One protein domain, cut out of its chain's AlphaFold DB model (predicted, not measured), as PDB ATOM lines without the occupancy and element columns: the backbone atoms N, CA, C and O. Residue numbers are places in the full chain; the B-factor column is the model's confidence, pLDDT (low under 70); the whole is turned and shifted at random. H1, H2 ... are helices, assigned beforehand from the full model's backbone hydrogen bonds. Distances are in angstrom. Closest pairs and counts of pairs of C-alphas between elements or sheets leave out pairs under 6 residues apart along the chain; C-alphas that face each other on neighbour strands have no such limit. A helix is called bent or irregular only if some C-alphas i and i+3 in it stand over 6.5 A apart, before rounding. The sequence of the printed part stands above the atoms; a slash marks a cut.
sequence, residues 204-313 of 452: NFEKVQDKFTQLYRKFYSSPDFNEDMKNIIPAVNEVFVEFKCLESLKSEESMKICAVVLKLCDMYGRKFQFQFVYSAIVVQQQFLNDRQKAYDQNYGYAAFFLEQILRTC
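What this domain is: This is residues 204 to 313 of the 452 residues of an uncharacterized protein of Araneus ventricosus (UniProt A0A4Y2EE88). Look for H6, the longest helix, crossing H4, which runs through the middle of a compact cluster of crossed helices. H1, H2 and H5 also pack on H4, and short H3 sits at the end far from H1. The 110 printed residues hold six named helices, H1 to H6 in order, and no named strand: the class is all helix. The whole is compact, with a radius of gyration of the C-alphas of 13.0 A and spans of 39 by 30 by 27 A.

Where its parts are: Find C-alpha 296 at (5.153, 10.846, 39.642); from there H6, residues 296 to 313, runs 25.3 A to C-alpha 313 at (-8.323, 16.281, 18.890). H4 is residues 252 to 268, 24.5 A; H5 is 276 to 287, 16.2 A. H1, residues 204 to 220, runs 24.8 A from C-alpha 204 at (-14.055, 5.940, 33.402). H2 is residues 232 to 242, 15.4 A; H3 is 244 to 249, irregular, with C-alphas 245 and 248 7.5 A apart.

How they stand to each other: Residues 299 to 307 of H6 touch residues 260 to 265 of H4 at a steep tilt of 65 degrees, closest at C-alphas 261 and 303, 4.8 A. H6 also touches H1, closest at C-alphas 300 and 213, 4.3 A, and H5, at C-alphas 302 and 287, 5.9 A. The hub H4 touches H1, H2, H5 and H6; its closest C-alphas to H2 are 259 and 233, 5.8 A. H3 and H4 meet only through their link. Every O i to N i+4 pair is within hydrogen-bond range in H1, H2, H4 and H6; H5 has 7 of 8, H3 0 of 2 but 2 of 3 O i to N i+3 pairs.

The domain as a whole: The C-alphas of Asn 204 and Lys 244 are farthest apart, 39.7 A. The printed part has no cut; the link from H1 to H2 is long. Confidence is under 70 at residues 290 to 295.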
ATOM      1  N   ASN A 204     -14.968   6.553  34.368       82.19
ATOM      2  CA  ASN A 204     -14.055   5.940  33.402       82.19
ATOM      3  C   ASN A 204     -12.795   6.785  33.207       82.19
ATOM      4  O   ASN A 204     -11.741   6.225  32.933       82.19
ATOM      5  N   PHE A 205     -12.896   8.105  33.365       82.38
ATOM      6  CA  PHE A 205     -11.772   9.024  33.233       82.38
ATOM      7  C   PHE A 205     -10.747   8.784  34.346       82.38
ATOM      8  O   PHE A 205      -9.591   8.494  34.052       82.38
ATOM      9  N   GLU A 206     -11.201   8.777  35.603       86.31
ATOM     10  CA  GLU A 206     -10.367   8.507  36.786       86.31
ATOM     11  C   GLU A 206      -9.682   7.136  36.692       86.31
ATOM     12  O   GLU A 206      -8.469   7.032  36.834       86.31
ATOM     13  N   LYS A 207     -10.425   6.086  36.311       89.50
ATOM     14  CA  LYS A 207      -9.855   4.740  36.116       89.50
ATOM     15  C   LYS A 207      -8.756   4.694  35.057       89.50
ATOM     16  O   LYS A 207      -7.795   3.937  35.192       89.50
ATOM     17  N   VAL A 208      -8.920   5.433  33.959       88.94
ATOM     18  CA  VAL A 208      -7.908   5.474  32.900       88.94
ATOM     19  C   VAL A 208      -6.688   6.260  33.372       88.94
ATOM     20  O   VAL A 208      -5.570   5.791  33.165       88.94
ATOM     21  N   GLN A 209      -6.888   7.389  34.048       90.00
ATOM     22  CA  GLN A 209      -5.810   8.167  34.653       90.00
ATOM     23  C   GLN A 209      -5.004   7.330  35.662       90.00
ATOM     24  O   GLN A 209      -3.782   7.248  35.543       90.00
ATOM     25  N   ASP A 210      -5.673   6.615  36.572       91.81
ATOM     26  CA  ASP A 210      -5.032   5.714  37.538       91.81
ATOM     27  C   ASP A 210      -4.192   4.640  36.843       91.81
ATOM     28  O   ASP A 210      -3.082   4.315  37.276       91.81
ATOM     29  N   LYS A 211      -4.689   4.107  35.721       95.00
ATOM     30  CA  LYS A 211      -3.948   3.138  34.914       95.00
ATOM     31  C   LYS A 211      -2.660   3.742  34.349       95.00
ATOM     32  O   LYS A 211      -1.639   3.060  34.360       95.00
ATOM     33  N   PHE A 212      -2.657   4.999  33.904       95.31
ATOM     34  CA  PHE A 212      -1.424   5.670  33.468       95.31
ATOM     35  C   PHE A 212      -0.432   5.877  34.617       95.31
ATOM     36  O   PHE A 212       0.762   5.633  34.439       95.31
ATOM     37  N   THR A 213      -0.904   6.237  35.811       93.19
ATOM     38  CA  THR A 213      -0.042   6.328  37.002       93.19
ATOM     39  C   THR A 213       0.569   4.968  37.363       93.19
ATOM     40  O   THR A 213       1.755   4.886  37.686       93.19
ATOM     41  N   GLN A 214      -0.198   3.878  37.259       94.12
ATOM     42  CA  GLN A 214       0.317   2.518  37.458       94.12
ATOM     43  C   GLN A 214       1.343   2.121  36.388       94.12
ATOM     44  O   GLN A 214       2.372   1.533  36.723       94.12
ATOM     45  N   LEU A 215       1.098   2.463  35.117       94.44
ATOM     46  CA  LEU A 215       2.047   2.218  34.028       94.44
ATOM     47  C   LEU A 215       3.368   2.952  34.259       94.44
ATOM     48  O   LEU A 215       4.418   2.346  34.075       94.44
ATOM     49  N   TYR A 216       3.323   4.201  34.726       93.69
ATOM     50  CA  TYR A 216       4.523   4.959  35.078       93.69
ATOM     51  C   TYR A 216       5.321   4.284  36.195       93.69
ATOM     52  O   TYR A 216       6.517   4.047  36.033       93.69
ATOM     53  N   ARG A 217       4.664   3.869  37.286       92.19
ATOM     54  CA  ARG A 217       5.337   3.141  38.377       92.19
ATOM     55  C   ARG A 217       5.980   1.845  37.888       92.19
ATOM     56  O   ARG A 217       7.124   1.556  38.233       92.19
ATOM     57  N   LYS A 218       5.265   1.080  37.056       92.44
ATOM     58  CA  LYS A 218       5.788  -0.155  36.455       92.44
ATOM     59  C   LYS A 218       7.000   0.126  35.568       92.44
ATOM     60  O   LYS A 218       7.978  -0.606  35.639       92.44
ATOM     61  N   PHE A 219       6.927   1.175  34.754       90.69
ATOM     62  CA  PHE A 219       7.990   1.569  33.839       90.69
ATOM     63  C   PHE A 219       9.275   1.961  34.583       90.69
ATOM     64  O   PHE A 219      10.337   1.447  34.252       90.69
ATOM     65  N   TYR A 220       9.183   2.766  35.646       89.00
ATOM     66  CA  TYR A 220      10.348   3.148  36.460       89.00
ATOM     67  C   TYR A 220      10.901   2.020  37.339       89.00
ATOM     68  O   TYR A 220      12.055   2.079  37.750       89.00
ATOM     69  N   SER A 221      10.102   0.988  37.617       89.62
ATOM     70  CA  SER A 221      10.571  -0.205  38.335       89.62
ATOM     71  C   SER A 221      11.281  -1.212  37.419       89.62
ATOM     72  O   SER A 221      11.816  -2.203  37.910       89.62
ATOM     73  N   SER A 222      11.252  -1.002  36.098       88.94
ATOM     74  CA  SER A 222      11.865  -1.904  35.121       88.94
ATOM     75  C   SER A 222      13.366  -1.609  34.969       88.94
ATOM     76  O   SER A 222      13.724  -0.451  34.747       88.94
ATOM     77  N   PRO A 223      14.253  -2.620  35.036       79.44
ATOM     78  CA  PRO A 223      15.689  -2.428  34.823       79.44
ATOM     79  C   PRO A 223      16.043  -2.063  33.367       79.44
ATOM     80  O   PRO A 223      17.063  -1.418  33.134       79.44
ATOM     81  N   ASP A 224      15.176  -2.382  32.399       81.00
ATOM     82  CA  ASP A 224      15.451  -2.258  30.955       81.00
ATOM     83  C   ASP A 224      14.946  -0.939  30.333       81.00
ATOM     84  O   ASP A 224      14.541  -0.876  29.171       81.00
ATOM     85  N   PHE A 225      14.990   0.153  31.105       74.81
ATOM     86  CA  PHE A 225      14.449   1.473  30.739       74.81
ATOM     87  C   PHE A 225      14.877   1.969  29.342       74.81
ATOM     88  O   PHE A 225      14.069   2.523  28.594       74.81
ATOM     89  N   ASN A 226      16.148   1.774  28.976       76.69
ATOM     90  CA  ASN A 226      16.700   2.273  27.713       76.69
ATOM     91  C   ASN A 226      16.356   1.389  26.506       76.69
ATOM     92  O   ASN A 226      16.135   1.912  25.411       76.69
ATOM     93  N   GLU A 227      16.300   0.065  26.680       80.19
ATOM     94  CA  GLU A 227      15.999  -0.859  25.579       80.19
ATOM     95  C   GLU A 227      14.549  -0.683  25.107       80.19
ATOM     96  O   GLU A 227      14.266  -0.627  23.907       80.19
ATOM     97  N   ASP A 228      13.656  -0.430  26.061       79.44
ATOM     98  CA  ASP A 228      12.236  -0.182  25.850       79.44
ATOM     99  C   ASP A 228      11.915   1.072  25.013       79.44
ATOM    100  O   ASP A 228      10.812   1.188  24.466       79.44
ATOM    101  N   MET A 229      12.849   2.021  24.907       89.81
ATOM    102  CA  MET A 229      12.651   3.310  24.232       89.81
ATOM    103  C   MET A 229      13.508   3.487  22.973       89.81
ATOM    104  O   MET A 229      13.574   4.593  22.425       89.81
ATOM    105  N   LYS A 230      14.115   2.406  22.466       89.94
ATOM    106  CA  LYS A 230      15.069   2.427  21.342       89.94
ATOM    107  C   LYS A 230      14.562   3.144  20.084       89.94
ATOM    108  O   LYS A 230      15.358   3.750  19.379       89.94
ATOM    109  N   ASN A 231      13.254   3.117  19.820       93.06
ATOM    110  CA  ASN A 231      12.647   3.791  18.663       93.06
ATOM    111  C   ASN A 231      12.094   5.195  18.982       93.06
ATOM    112  O   ASN A 231      11.869   5.981  18.067       93.06
ATOM    113  N   ILE A 232      11.863   5.511  20.260       96.19
ATOM    114  CA  ILE A 232      11.250   6.775  20.698       96.19
ATOM    115  C   ILE A 232      12.327   7.839  20.913       96.19
ATOM    116  O   ILE A 232      12.191   8.948  20.405       96.19
ATOM    117  N   ILE A 233      13.416   7.503  21.616       96.12
ATOM    118  CA  ILE A 233      14.495   8.457  21.926       96.12
ATOM    119  C   ILE A 233      15.098   9.073  20.654       96.12
ATOM    120  O   ILE A 233      15.182  10.300  20.595       96.12
ATOM    121  N   PRO A 234      15.469   8.299  19.610       96.69
ATOM    122  CA  PRO A 234      16.018   8.887  18.391       96.69
ATOM    123  C   PRO A 234      15.039   9.838  17.704       96.69
ATOM    124  O   PRO A 234      15.455  10.900  17.264       96.69
ATOM    125  N   ALA A 235      13.745   9.503  17.679       97.00
ATOM    126  CA  ALA A 235      12.717  10.351  17.083       97.00
ATOM    127  C   ALA A 235      12.515  11.659  17.863       97.00
ATOM    128  O   ALA A 235      12.367  12.723  17.267       97.00
ATOM    129  N   VAL A 236      12.539  11.603  19.199       97.38
ATOM    130  CA  VAL A 236      12.495  12.807  20.039       97.38
ATOM    131  C   VAL A 236      13.727  13.672  19.783       97.38
ATOM    132  O   VAL A 236      13.587  14.860  19.500       97.38
ATOM    133  N   ASN A 237      14.920  13.077  19.814       96.31
ATOM    134  CA  ASN A 237      16.173  13.785  19.553       96.31
ATOM    135  C   ASN A 237      16.183  14.423  18.160       96.31
ATOM    136  O   ASN A 237      16.574  15.578  18.027       96.31
ATOM    137  N   GLU A 238      15.714  13.701  17.140       95.38
ATOM    138  CA  GLU A 238      15.594  14.201  15.770       95.38
ATOM    139  C   GLU A 238      14.737  15.468  15.723       95.38
ATOM    140  O   GLU A 238      15.195  16.479  15.204       95.38
ATOM    141  N   VAL A 239      13.556  15.473  16.350       94.69
ATOM    142  CA  VAL A 239      12.681  16.657  16.377       94.69
ATOM    143  C   VAL A 239      13.338  17.834  17.112       94.69
ATOM    144  O   VAL A 239      13.343  18.952  16.598       94.69
ATOM    145  N   PHE A 240      13.930  17.619  18.289       94.44
ATOM    146  CA  PHE A 240      14.595  18.703  19.029       94.44
ATOM    147  C   PHE A 240      15.839  19.257  18.314       94.44
ATOM    148  O   PHE A 240      16.201  20.413  18.530       94.44
ATOM    149  N   VAL A 241      16.507  18.453  17.481       92.12
ATOM    150  CA  VAL A 241      17.678  18.872  16.696       92.12
ATOM    151  C   VAL A 241      17.274  19.519  15.367       92.12
ATOM    152  O   VAL A 241      17.900  20.496  14.963       92.12
ATOM    153  N   GLU A 242      16.240  19.008  14.693       90.00
ATOM    154  CA  GLU A 242      15.772  19.507  13.393       90.00
ATOM    155  C   GLU A 242      15.199  20.928  13.507       90.00
ATOM    156  O   GLU A 242      15.457  21.774  12.645       90.00
ATOM    157  N   PHE A 243      14.439  21.222  14.571       88.75
ATOM    158  CA  PHE A 243      13.673  22.467  14.677       88.75
ATOM    159  C   PHE A 243      14.297  23.473  15.649       88.75
ATOM    160  O   PHE A 243      14.092  23.418  16.860       88.75
ATOM    161  N   LYS A 244      14.966  24.494  15.097       87.50
ATOM    162  CA  LYS A 244      15.591  25.598  15.858       87.50
ATOM    163  C   LYS A 244      14.612  26.361  16.763       87.50
ATOM    164  O   LYS A 244      15.024  26.925  17.774       87.50
ATOM    165  N   CYS A 245      13.315  26.387  16.440       84.88
ATOM    166  CA  CYS A 245      12.309  27.012  17.306       84.88
ATOM    167  C   CYS A 245      12.179  26.328  18.679       84.88
ATOM    168  O   CYS A 245      11.702  26.969  19.611       84.88
ATOM    169  N   LEU A 246      12.644  25.081  18.818       90.44
ATOM    170  CA  LEU A 246      12.625  24.308  20.059       90.44
ATOM    171  C   LEU A 246      13.920  24.421  20.872       90.44
ATOM    172  O   LEU A 246      14.004  23.827  21.945       90.44
ATOM    173  N   GLU A 247      14.916  25.187  20.414       91.31
ATOM    174  CA  GLU A 247      16.235  25.258  21.060       91.31
ATOM    175  C   GLU A 247      16.140  25.690  22.532       91.31
ATOM    176  O   GLU A 247      16.830  25.145  23.384       91.31
ATOM    177  N   SER A 248      15.213  26.591  22.877       90.06
ATOM    178  CA  SER A 248      15.005  27.015  24.270       90.06
ATOM    179  C   SER A 248      14.426  25.926  25.179       90.06
ATOM    180  O   SER A 248      14.453  26.074  26.395       90.06
ATOM    181  N   LEU A 249      13.848  24.866  24.609       89.62
ATOM    182  CA  LEU A 249      13.326  23.710  25.343       89.62
ATOM    183  C   LEU A 249      14.300  22.529  25.328       89.62
ATOM    184  O   LEU A 249      14.065  21.540  26.026       89.62
ATOM    185  N   LYS A 250      15.358  22.605  24.516       93.19
ATOM    186  CA  LYS A 250      16.301  21.520  24.288       93.19
ATOM    187  C   LYS A 250      17.191  21.346  25.512       93.19
ATOM    188  O   LYS A 250      18.167  22.055  25.721       93.19
ATOM    189  N   SER A 251      16.839  20.360  26.319       94.44
ATOM    190  CA  SER A 251      17.683  19.829  27.381       94.44
ATOM    191  C   SER A 251      17.574  18.310  27.364       94.44
ATOM    192  O   SER A 251      16.561  17.768  26.913       94.44
ATOM    193  N   GLU A 252      18.610  17.618  27.834       93.56
ATOM    194  CA  GLU A 252      18.581  16.155  27.964       93.56
ATOM    195  C   GLU A 252      17.368  15.702  28.786       93.56
ATOM    196  O   GLU A 252      16.643  14.791  28.388       93.56
ATOM    197  N   GLU A 253      17.074  16.431  29.863       91.69
ATOM    198  CA  GLU A 253      15.918  16.182  30.717       91.69
ATOM    199  C   GLU A 253      14.592  16.384  29.970       91.69
ATOM    200  O   GLU A 253      13.724  15.519  30.014       91.69
ATOM    201  N   SER A 254      14.431  17.476  29.215       92.06
ATOM    202  CA  SER A 254      13.235  17.709  28.390       92.06
ATOM    203  C   SER A 254      13.034  16.616  27.336       92.06
ATOM    204  O   SER A 254      11.909  16.214  27.062       92.06
ATOM    205  N   MET A 255      14.105  16.134  26.704       94.50
ATOM    206  CA  MET A 255      13.999  15.060  25.710       94.50
ATOM    207  C   MET A 255      13.615  13.736  26.380       94.50
ATOM    208  O   MET A 255      12.742  13.019  25.886       94.50
ATOM    209  N   LYS A 256      14.196  13.449  27.551       93.25
ATOM    210  CA  LYS A 256      13.858  12.278  28.364       93.25
ATOM    211  C   LYS A 256      12.398  12.306  28.810       93.25
ATOM    212  O   LYS A 256      11.696  11.324  28.597       93.25
ATOM    213  N   ILE A 257      11.916  13.424  29.355       93.44
ATOM    214  CA  ILE A 257      10.518  13.589  29.781       93.44
ATOM    215  C   ILE A 257       9.564  13.308  28.615       93.44
ATOM    216  O   ILE A 257       8.645  12.497  28.750       93.44
ATOM    217  N   CYS A 258       9.814  13.916  27.454       95.75
ATOM    218  CA  CYS A 258       9.013  13.705  26.253       95.75
ATOM    219  C   CYS A 258       8.976  12.221  25.846       95.75
ATOM    220  O   CYS A 258       7.902  11.667  25.591       95.75
ATOM    221  N   ALA A 259      10.132  11.544  25.857       96.38
ATOM    222  CA  ALA A 259      10.228  10.118  25.552       96.38
ATOM    223  C   ALA A 259       9.447   9.245  26.551       96.38
ATOM    224  O   ALA A 259       8.733   8.334  26.129       96.38
ATOM    225  N   VAL A 260       9.511   9.556  27.852       95.25
ATOM    226  CA  VAL A 260       8.743   8.853  28.894       95.25
ATOM    227  C   VAL A 260       7.241   8.994  28.647       95.25
ATOM    228  O   VAL A 260       6.533   7.991  28.597       95.25
ATOM    229  N   VAL A 261       6.745  10.215  28.424       96.62
ATOM    230  CA  VAL A 261       5.316  10.475  28.164       96.62
ATOM    231  C   VAL A 261       4.818   9.683  26.943       96.62
ATOM    232  O   VAL A 261       3.744   9.073  26.985       96.62
ATOM    233  N   LEU A 262       5.616   9.627  25.873       97.44
ATOM    234  CA  LEU A 262       5.315   8.840  24.672       97.44
ATOM    235  C   LEU A 262       5.327   7.330  24.939       97.44
ATOM    236  O   LEU A 262       4.430   6.624  24.475       97.44
ATOM    237  N   LYS A 263       6.304   6.830  25.704       96.50
ATOM    238  CA  LYS A 263       6.394   5.408  26.061       96.50
ATOM    239  C   LYS A 263       5.201   4.962  26.898       96.50
ATOM    240  O   LYS A 263       4.676   3.878  26.666       96.50
ATOM    241  N   LEU A 264       4.713   5.797  27.816       96.31
ATOM    242  CA  LEU A 264       3.503   5.488  28.584       96.31
ATOM    243  C   LEU A 264       2.270   5.348  27.687       96.31
ATOM    244  O   LEU A 264       1.468   4.436  27.889       96.31
ATOM    245  N   CYS A 265       2.132   6.205  26.670       96.69
ATOM    246  CA  CYS A 265       1.074   6.070  25.667       96.69
ATOM    247  C   CYS A 265       1.208   4.756  24.879       96.69
ATOM    248  O   CYS A 265       0.214   4.051  24.688       96.69
ATOM    249  N   ASP A 266       2.429   4.398  24.479       95.94
ATOM    250  CA  ASP A 266       2.729   3.145  23.778       95.94
ATOM    251  C   ASP A 266       2.361   1.916  24.629       95.94
ATOM    252  O   ASP A 266       1.591   1.062  24.184       95.94
ATOM    253  N   MET A 267       2.777   1.892  25.903       94.94
ATOM    254  CA  MET A 267       2.438   0.842  26.877       94.94
ATOM    255  C   MET A 267       0.934   0.741  27.161       94.94
ATOM    256  O   MET A 267       0.428  -0.346  27.440       94.94
ATOM    257  N   TYR A 268       0.207   1.859  27.102       96.19
ATOM    258  CA  TYR A 268      -1.247   1.865  27.258       96.19
ATOM    259  C   TYR A 268      -1.975   1.229  26.058       96.19
ATOM    260  O   TYR A 268      -3.116   0.784  26.196       96.19
ATOM    261  N   GLY A 269      -1.312   1.138  24.899       94.81
ATOM    262  CA  GLY A 269      -1.833   0.544  23.664       94.81
ATOM    263  C   GLY A 269      -1.868   1.505  22.473       94.81
ATOM    264  O   GLY A 269      -2.296   1.121  21.382       94.81
ATOM    265  N   ARG A 270      -1.417   2.755  22.641       94.81
ATOM    266  CA  ARG A 270      -1.313   3.734  21.556       94.81
ATOM    267  C   ARG A 270       0.064   3.629  20.904       94.81
ATOM    268  O   ARG A 270       0.957   4.399  21.241       94.81
ATOM    269  N   LYS A 271       0.198   2.698  19.950       95.00
ATOM    270  CA  LYS A 271       1.454   2.454  19.217       95.00
ATOM    271  C   LYS A 271       2.124   3.757  18.791       95.00
ATOM    272  O   LYS A 271       1.480   4.581  18.135       95.00
ATOM    273  N   PHE A 272       3.397   3.907  19.137       95.56
ATOM    274  CA  PHE A 272       4.179   5.095  18.819       95.56
ATOM    275  C   PHE A 272       4.137   5.444  17.320       95.56
ATOM    276  O   PHE A 272       4.258   4.583  16.447       95.56
ATOM    277  N   GLN A 273       3.984   6.737  17.030       94.19
ATOM    278  CA  GLN A 273       4.129   7.319  15.700       94.19
ATOM    279  C   GLN A 273       4.963   8.594  15.822       94.19
ATOM    280  O   GLN A 273       4.773   9.358  16.770       94.19
ATOM    281  N   PHE A 274       5.840   8.855  14.851       93.88
ATOM    282  CA  PHE A 274       6.775   9.987  14.882       93.88
ATOM    283  C   PHE A 274       6.077  11.336  15.142       93.88
ATOM    284  O   PHE A 274       6.514  12.122  15.975       93.88
ATOM    285  N   GLN A 275       4.919  11.574  14.522       93.06
ATOM    286  CA  GLN A 275       4.140  12.804  14.704       93.06
ATOM    287  C   GLN A 275       3.644  13.045  16.140       93.06
ATOM    288  O   GLN A 275       3.302  14.175  16.483       93.06
ATOM    289  N   PHE A 276       3.589  12.018  16.994       96.19
ATOM    290  CA  PHE A 276       3.148  12.188  18.382       96.19
ATOM    291  C   PHE A 276       4.159  12.981  19.211       96.19
ATOM    292  O   PHE A 276       3.761  13.616  20.187       96.19
ATOM    293  N   VAL A 277       5.429  13.018  18.785       97.56
ATOM    294  CA  VAL A 277       6.486  13.807  19.431       97.56
ATOM    295  C   VAL A 277       6.087  15.280  19.534       97.56
ATOM    296  O   VAL A 277       6.239  15.879  20.593       97.56
ATOM    297  N   TYR A 278       5.483  15.851  18.488       96.69
ATOM    298  CA  TYR A 278       5.059  17.253  18.492       96.69
ATOM    299  C   TYR A 278       4.043  17.553  19.600       96.69
ATOM    300  O   TYR A 278       4.203  18.508  20.356       96.69
ATOM    301  N   SER A 279       3.016  16.712  19.746       97.12
ATOM    302  CA  SER A 279       2.013  16.893  20.804       97.12
ATOM    303  C   SER A 279       2.600  16.652  22.198       97.12
ATOM    304  O   SER A 279       2.266  17.377  23.131       97.12
ATOM    305  N   ALA A 280       3.510  15.683  22.336       97.38
ATOM    306  CA  ALA A 280       4.184  15.399  23.600       97.38
ATOM    307  C   ALA A 280       5.040  16.579  24.091       97.38
ATOM    308  O   ALA A 280       5.044  16.863  25.286       97.38
ATOM    309  N   ILE A 281       5.690  17.319  23.185       96.50
ATOM    310  CA  ILE A 281       6.458  18.528  23.524       96.50
ATOM    311  C   ILE A 281       5.562  19.597  24.160       96.50
ATOM    312  O   ILE A 281       5.938  20.196  25.166       96.50
ATOM    313  N   VAL A 282       4.366  19.831  23.618       96.62
ATOM    314  CA  VAL A 282       3.458  20.842  24.184       96.62
ATOM    315  C   VAL A 282       2.892  20.384  25.522       96.62
ATOM    316  O   VAL A 282       2.857  21.150  26.482       96.62
ATOM    317  N   VAL A 283       2.514  19.108  25.616       96.12
ATOM    318  CA  VAL A 283       2.021  18.523  26.866       96.12
ATOM    319  C   VAL A 283       3.093  18.574  27.959       96.12
ATOM    320  O   VAL A 283       2.783  18.970  29.080       96.12
ATOM    321  N   GLN A 284       4.357  18.257  27.667       93.88
ATOM    322  CA  GLN A 284       5.402  18.350  28.692       93.88
ATOM    323  C   GLN A 284       5.628  19.792  29.142       93.88
ATOM    324  O   GLN A 284       5.802  20.038  30.332       93.88
ATOM    325  N   GLN A 285       5.617  20.747  28.205       92.44
ATOM    326  CA  GLN A 285       5.817  22.155  28.535       92.44
ATOM    327  C   GLN A 285       4.718  22.634  29.485       92.44
ATOM    328  O   GLN A 285       4.984  23.418  30.393       92.44
ATOM    329  N   GLN A 286       3.502  22.126  29.289       92.25
ATOM    330  CA  GLN A 286       2.347  22.546  30.050       92.25
ATOM    331  C   GLN A 286       2.204  21.848  31.407       92.25
ATOM    332  O   GLN A 286       1.836  22.503  32.375       92.25
ATOM    333  N   PHE A 287       2.467  20.543  31.492       90.62
ATOM    334  CA  PHE A 287       2.162  19.732  32.685       90.62
ATOM    335  C   PHE A 287       3.403  19.250  33.450       90.62
ATOM    336  O   PHE A 287       3.276  18.716  34.548       90.62
ATOM    337  N   LEU A 288       4.598  19.401  32.873       89.56
ATOM    338  CA  LEU A 288       5.860  18.880  33.415       89.56
ATOM    339  C   LEU A 288       6.987  19.926  33.378       89.56
ATOM    340  O   LEU A 288       8.170  19.583  33.310       89.56
ATOM    341  N   ASN A 289       6.640  21.217  33.436       80.81
ATOM    342  CA  ASN A 289       7.638  22.279  33.572       80.81
ATOM    343  C   ASN A 289       8.400  22.167  34.908       80.81
ATOM    344  O   ASN A 289       7.960  21.484  35.833       80.81
ATOM    345  N   ASP A 290       9.542  22.854  35.031       66.69
ATOM    346  CA  ASP A 290      10.457  22.744  36.184       66.69
ATOM    347  C   ASP A 290       9.794  22.932  37.559       66.69
ATOM    348  O   ASP A 290      10.299  22.436  38.563       66.69
ATOM    349  N   ARG A 291       8.638  23.604  37.625       61.28
ATOM    350  CA  ARG A 291       7.888  23.825  38.870       61.28
ATOM    351  C   ARG A 291       7.056  22.613  39.304       61.28
ATOM    352  O   ARG A 291       6.629  22.568  40.453       61.28
ATOM    353  N   GLN A 292       6.810  21.661  38.407       61.81
ATOM    354  CA  GLN A 292       5.857  20.560  38.583       61.81
ATOM    355  C   GLN A 292       6.488  19.167  38.450       61.81
ATOM    356  O   GLN A 292       5.808  18.164  38.656       61.81
ATOM    357  N   LYS A 293       7.795  19.074  38.182       60.41
ATOM    358  CA  LYS A 293       8.529  17.803  38.011       60.41
ATOM    359  C   LYS A 293       8.589  16.908  39.258       60.41
ATOM    360  O   LYS A 293       8.999  15.760  39.153       60.41
ATOM    361  N   ALA A 294       8.193  17.411  40.427       58.25
ATOM    362  CA  ALA A 294       8.408  16.740  41.710       58.25
ATOM    363  C   ALA A 294       7.481  15.537  41.991       58.25
ATOM    364  O   ALA A 294       7.679  14.865  43.001       58.25
ATOM    365  N   TYR A 295       6.481  15.254  41.143       69.62
ATOM    366  CA  TYR A 295       5.461  14.244  41.443       69.62
ATOM    367  C   TYR A 295       5.231  13.265  40.287       69.62
ATOM    368  O   TYR A 295       4.795  13.652  39.205       69.62
ATOM    369  N   ASP A 296       5.420  11.970  40.559       72.81
ATOM    370  CA  ASP A 296       5.153  10.846  39.642       72.81
ATOM    371  C   ASP A 296       3.750  10.884  39.014       72.81
ATOM    372  O   ASP A 296       3.540  10.477  37.868       72.81
ATOM    373  N   GLN A 297       2.770  11.401  39.760       80.88
ATOM    374  CA  GLN A 297       1.393  11.558  39.293       80.88
ATOM    375  C   GLN A 297       1.297  12.461  38.056       80.88
ATOM    376  O   GLN A 297       0.463  12.202  37.186       80.88
ATOM    377  N   ASN A 298       2.180  13.455  37.926       89.25
ATOM    378  CA  ASN A 298       2.143  14.406  36.819       89.25
ATOM    379  C   ASN A 298       2.560  13.755  35.499       89.25
ATOM    380  O   ASN A 298       1.983  14.075  34.465       89.25
ATOM    381  N   TYR A 299       3.490  12.792  35.510       92.50
ATOM    382  CA  TYR A 299       3.866  12.052  34.297       92.50
ATOM    383  C   TYR A 299       2.723  11.173  33.795       92.50
ATOM    384  O   TYR A 299       2.419  11.170  32.601       92.50
ATOM    385  N   GLY A 300       2.069  10.455  34.714       93.00
ATOM    386  CA  GLY A 300       0.882   9.667  34.395       93.00
ATOM    387  C   GLY A 300      -0.234  10.545  33.826       93.00
ATOM    388  O   GLY A 300      -0.802  10.215  32.788       93.00
ATOM    389  N   TYR A 301      -0.493  11.695  34.454       93.12
ATOM    390  CA  TYR A 301      -1.505  12.641  33.991       93.12
ATOM    391  C   TYR A 301      -1.165  13.266  32.630       93.12
ATOM    392  O   TYR A 301      -2.018  13.311  31.748       93.12
ATOM    393  N   ALA A 302       0.085  13.681  32.418       95.25
ATOM    394  CA  ALA A 302       0.552  14.219  31.145       95.25
ATOM    395  C   ALA A 302       0.407  13.190  30.011       95.25
ATOM    396  O   ALA A 302      -0.128  13.509  28.952       95.25
ATOM    397  N   ALA A 303       0.815  11.936  30.230       96.75
ATOM    398  CA  ALA A 303       0.652  10.870  29.240       96.75
ATOM    399  C   ALA A 303      -0.817  10.545  28.959       96.75
ATOM    400  O   ALA A 303      -1.209  10.380  27.805       96.75
ATOM    401  N   PHE A 304      -1.643  10.514  29.998       95.69
ATOM    402  CA  PHE A 304      -3.082  10.372  29.850       95.69
ATOM    403  C   PHE A 304      -3.687  11.504  29.008       95.69
ATOM    404  O   PHE A 304      -4.442  11.248  28.071       95.69
ATOM    405  N   PHE A 305      -3.320  12.753  29.289       95.81
ATOM    406  CA  PHE A 305      -3.814  13.903  28.544       95.81
ATOM    407  C   PHE A 305      -3.315  13.908  27.089       95.81
ATOM    408  O   PHE A 305      -4.079  14.207  26.167       95.81
ATOM    409  N   LEU A 306      -2.067  13.486  26.848       97.25
ATOM    410  CA  LEU A 306      -1.556  13.258  25.498       97.25
ATOM    411  C   LEU A 306      -2.391  12.205  24.753       97.25
ATOM    412  O   LEU A 306      -2.781  12.446  23.611       97.25
ATOM    413  N   GLU A 307      -2.707  11.064  25.379       96.06
ATOM    414  CA  GLU A 307      -3.574  10.034  24.784       96.06
ATOM    415  C   GLU A 307      -4.913  10.624  24.345       96.06
ATOM    416  O   GLU A 307      -5.336  10.394  23.208       96.06
ATOM    417  N   GLN A 308      -5.535  11.442  25.197       93.81
ATOM    418  CA  GLN A 308      -6.799  12.098  24.877       93.81
ATOM    419  C   GLN A 308      -6.682  12.992  23.653       93.81
ATOM    420  O   GLN A 308      -7.469  12.839  22.718       93.81
ATOM    421  N   ILE A 309      -5.676  13.872  23.602       95.31
ATOM    422  CA  ILE A 309      -5.452  14.744  22.442       95.31
ATOM    423  C   ILE A 309      -5.294  13.905  21.175       95.31
ATOM    424  O   ILE A 309      -5.940  14.177  20.162       95.31
ATOM    425  N   LEU A 310      -4.463  12.862  21.223       94.88
ATOM    426  CA  LEU A 310      -4.197  11.993  20.076       94.88
ATOM    427  C   LEU A 310      -5.432  11.189  19.638       94.88
ATOM    428  O   LEU A 310      -5.523  10.781  18.473       94.88
ATOM    429  N   ARG A 311      -6.371  10.926  20.550       92.88
ATOM    430  CA  ARG A 311      -7.603  10.183  20.279       92.88
ATOM    431  C   ARG A 311      -8.733  11.075  19.769       92.88
ATOM    432  O   ARG A 311      -9.464  10.637  18.884       92.88
ATOM    433  N   THR A 312      -8.891  12.286  20.302       91.50
ATOM    434  CA  THR A 312     -10.100  13.107  20.090       91.50
ATOM    435  C   THR A 312      -9.847  14.399  19.317       91.50
ATOM    436  O   THR A 312     -10.746  14.899  18.630       91.50
ATOM    437  N   CYS A 313      -8.635  14.945  19.390       93.38
ATOM    438  CA  CYS A 313      -8.323  16.281  18.890       93.38
ATOM    439  C   CYS A 313      -7.466  16.247  17.622       93.38
ATOM    440  O   CYS A 313      -7.854  16.834  16.604       93.38
TER     441      CYS A 313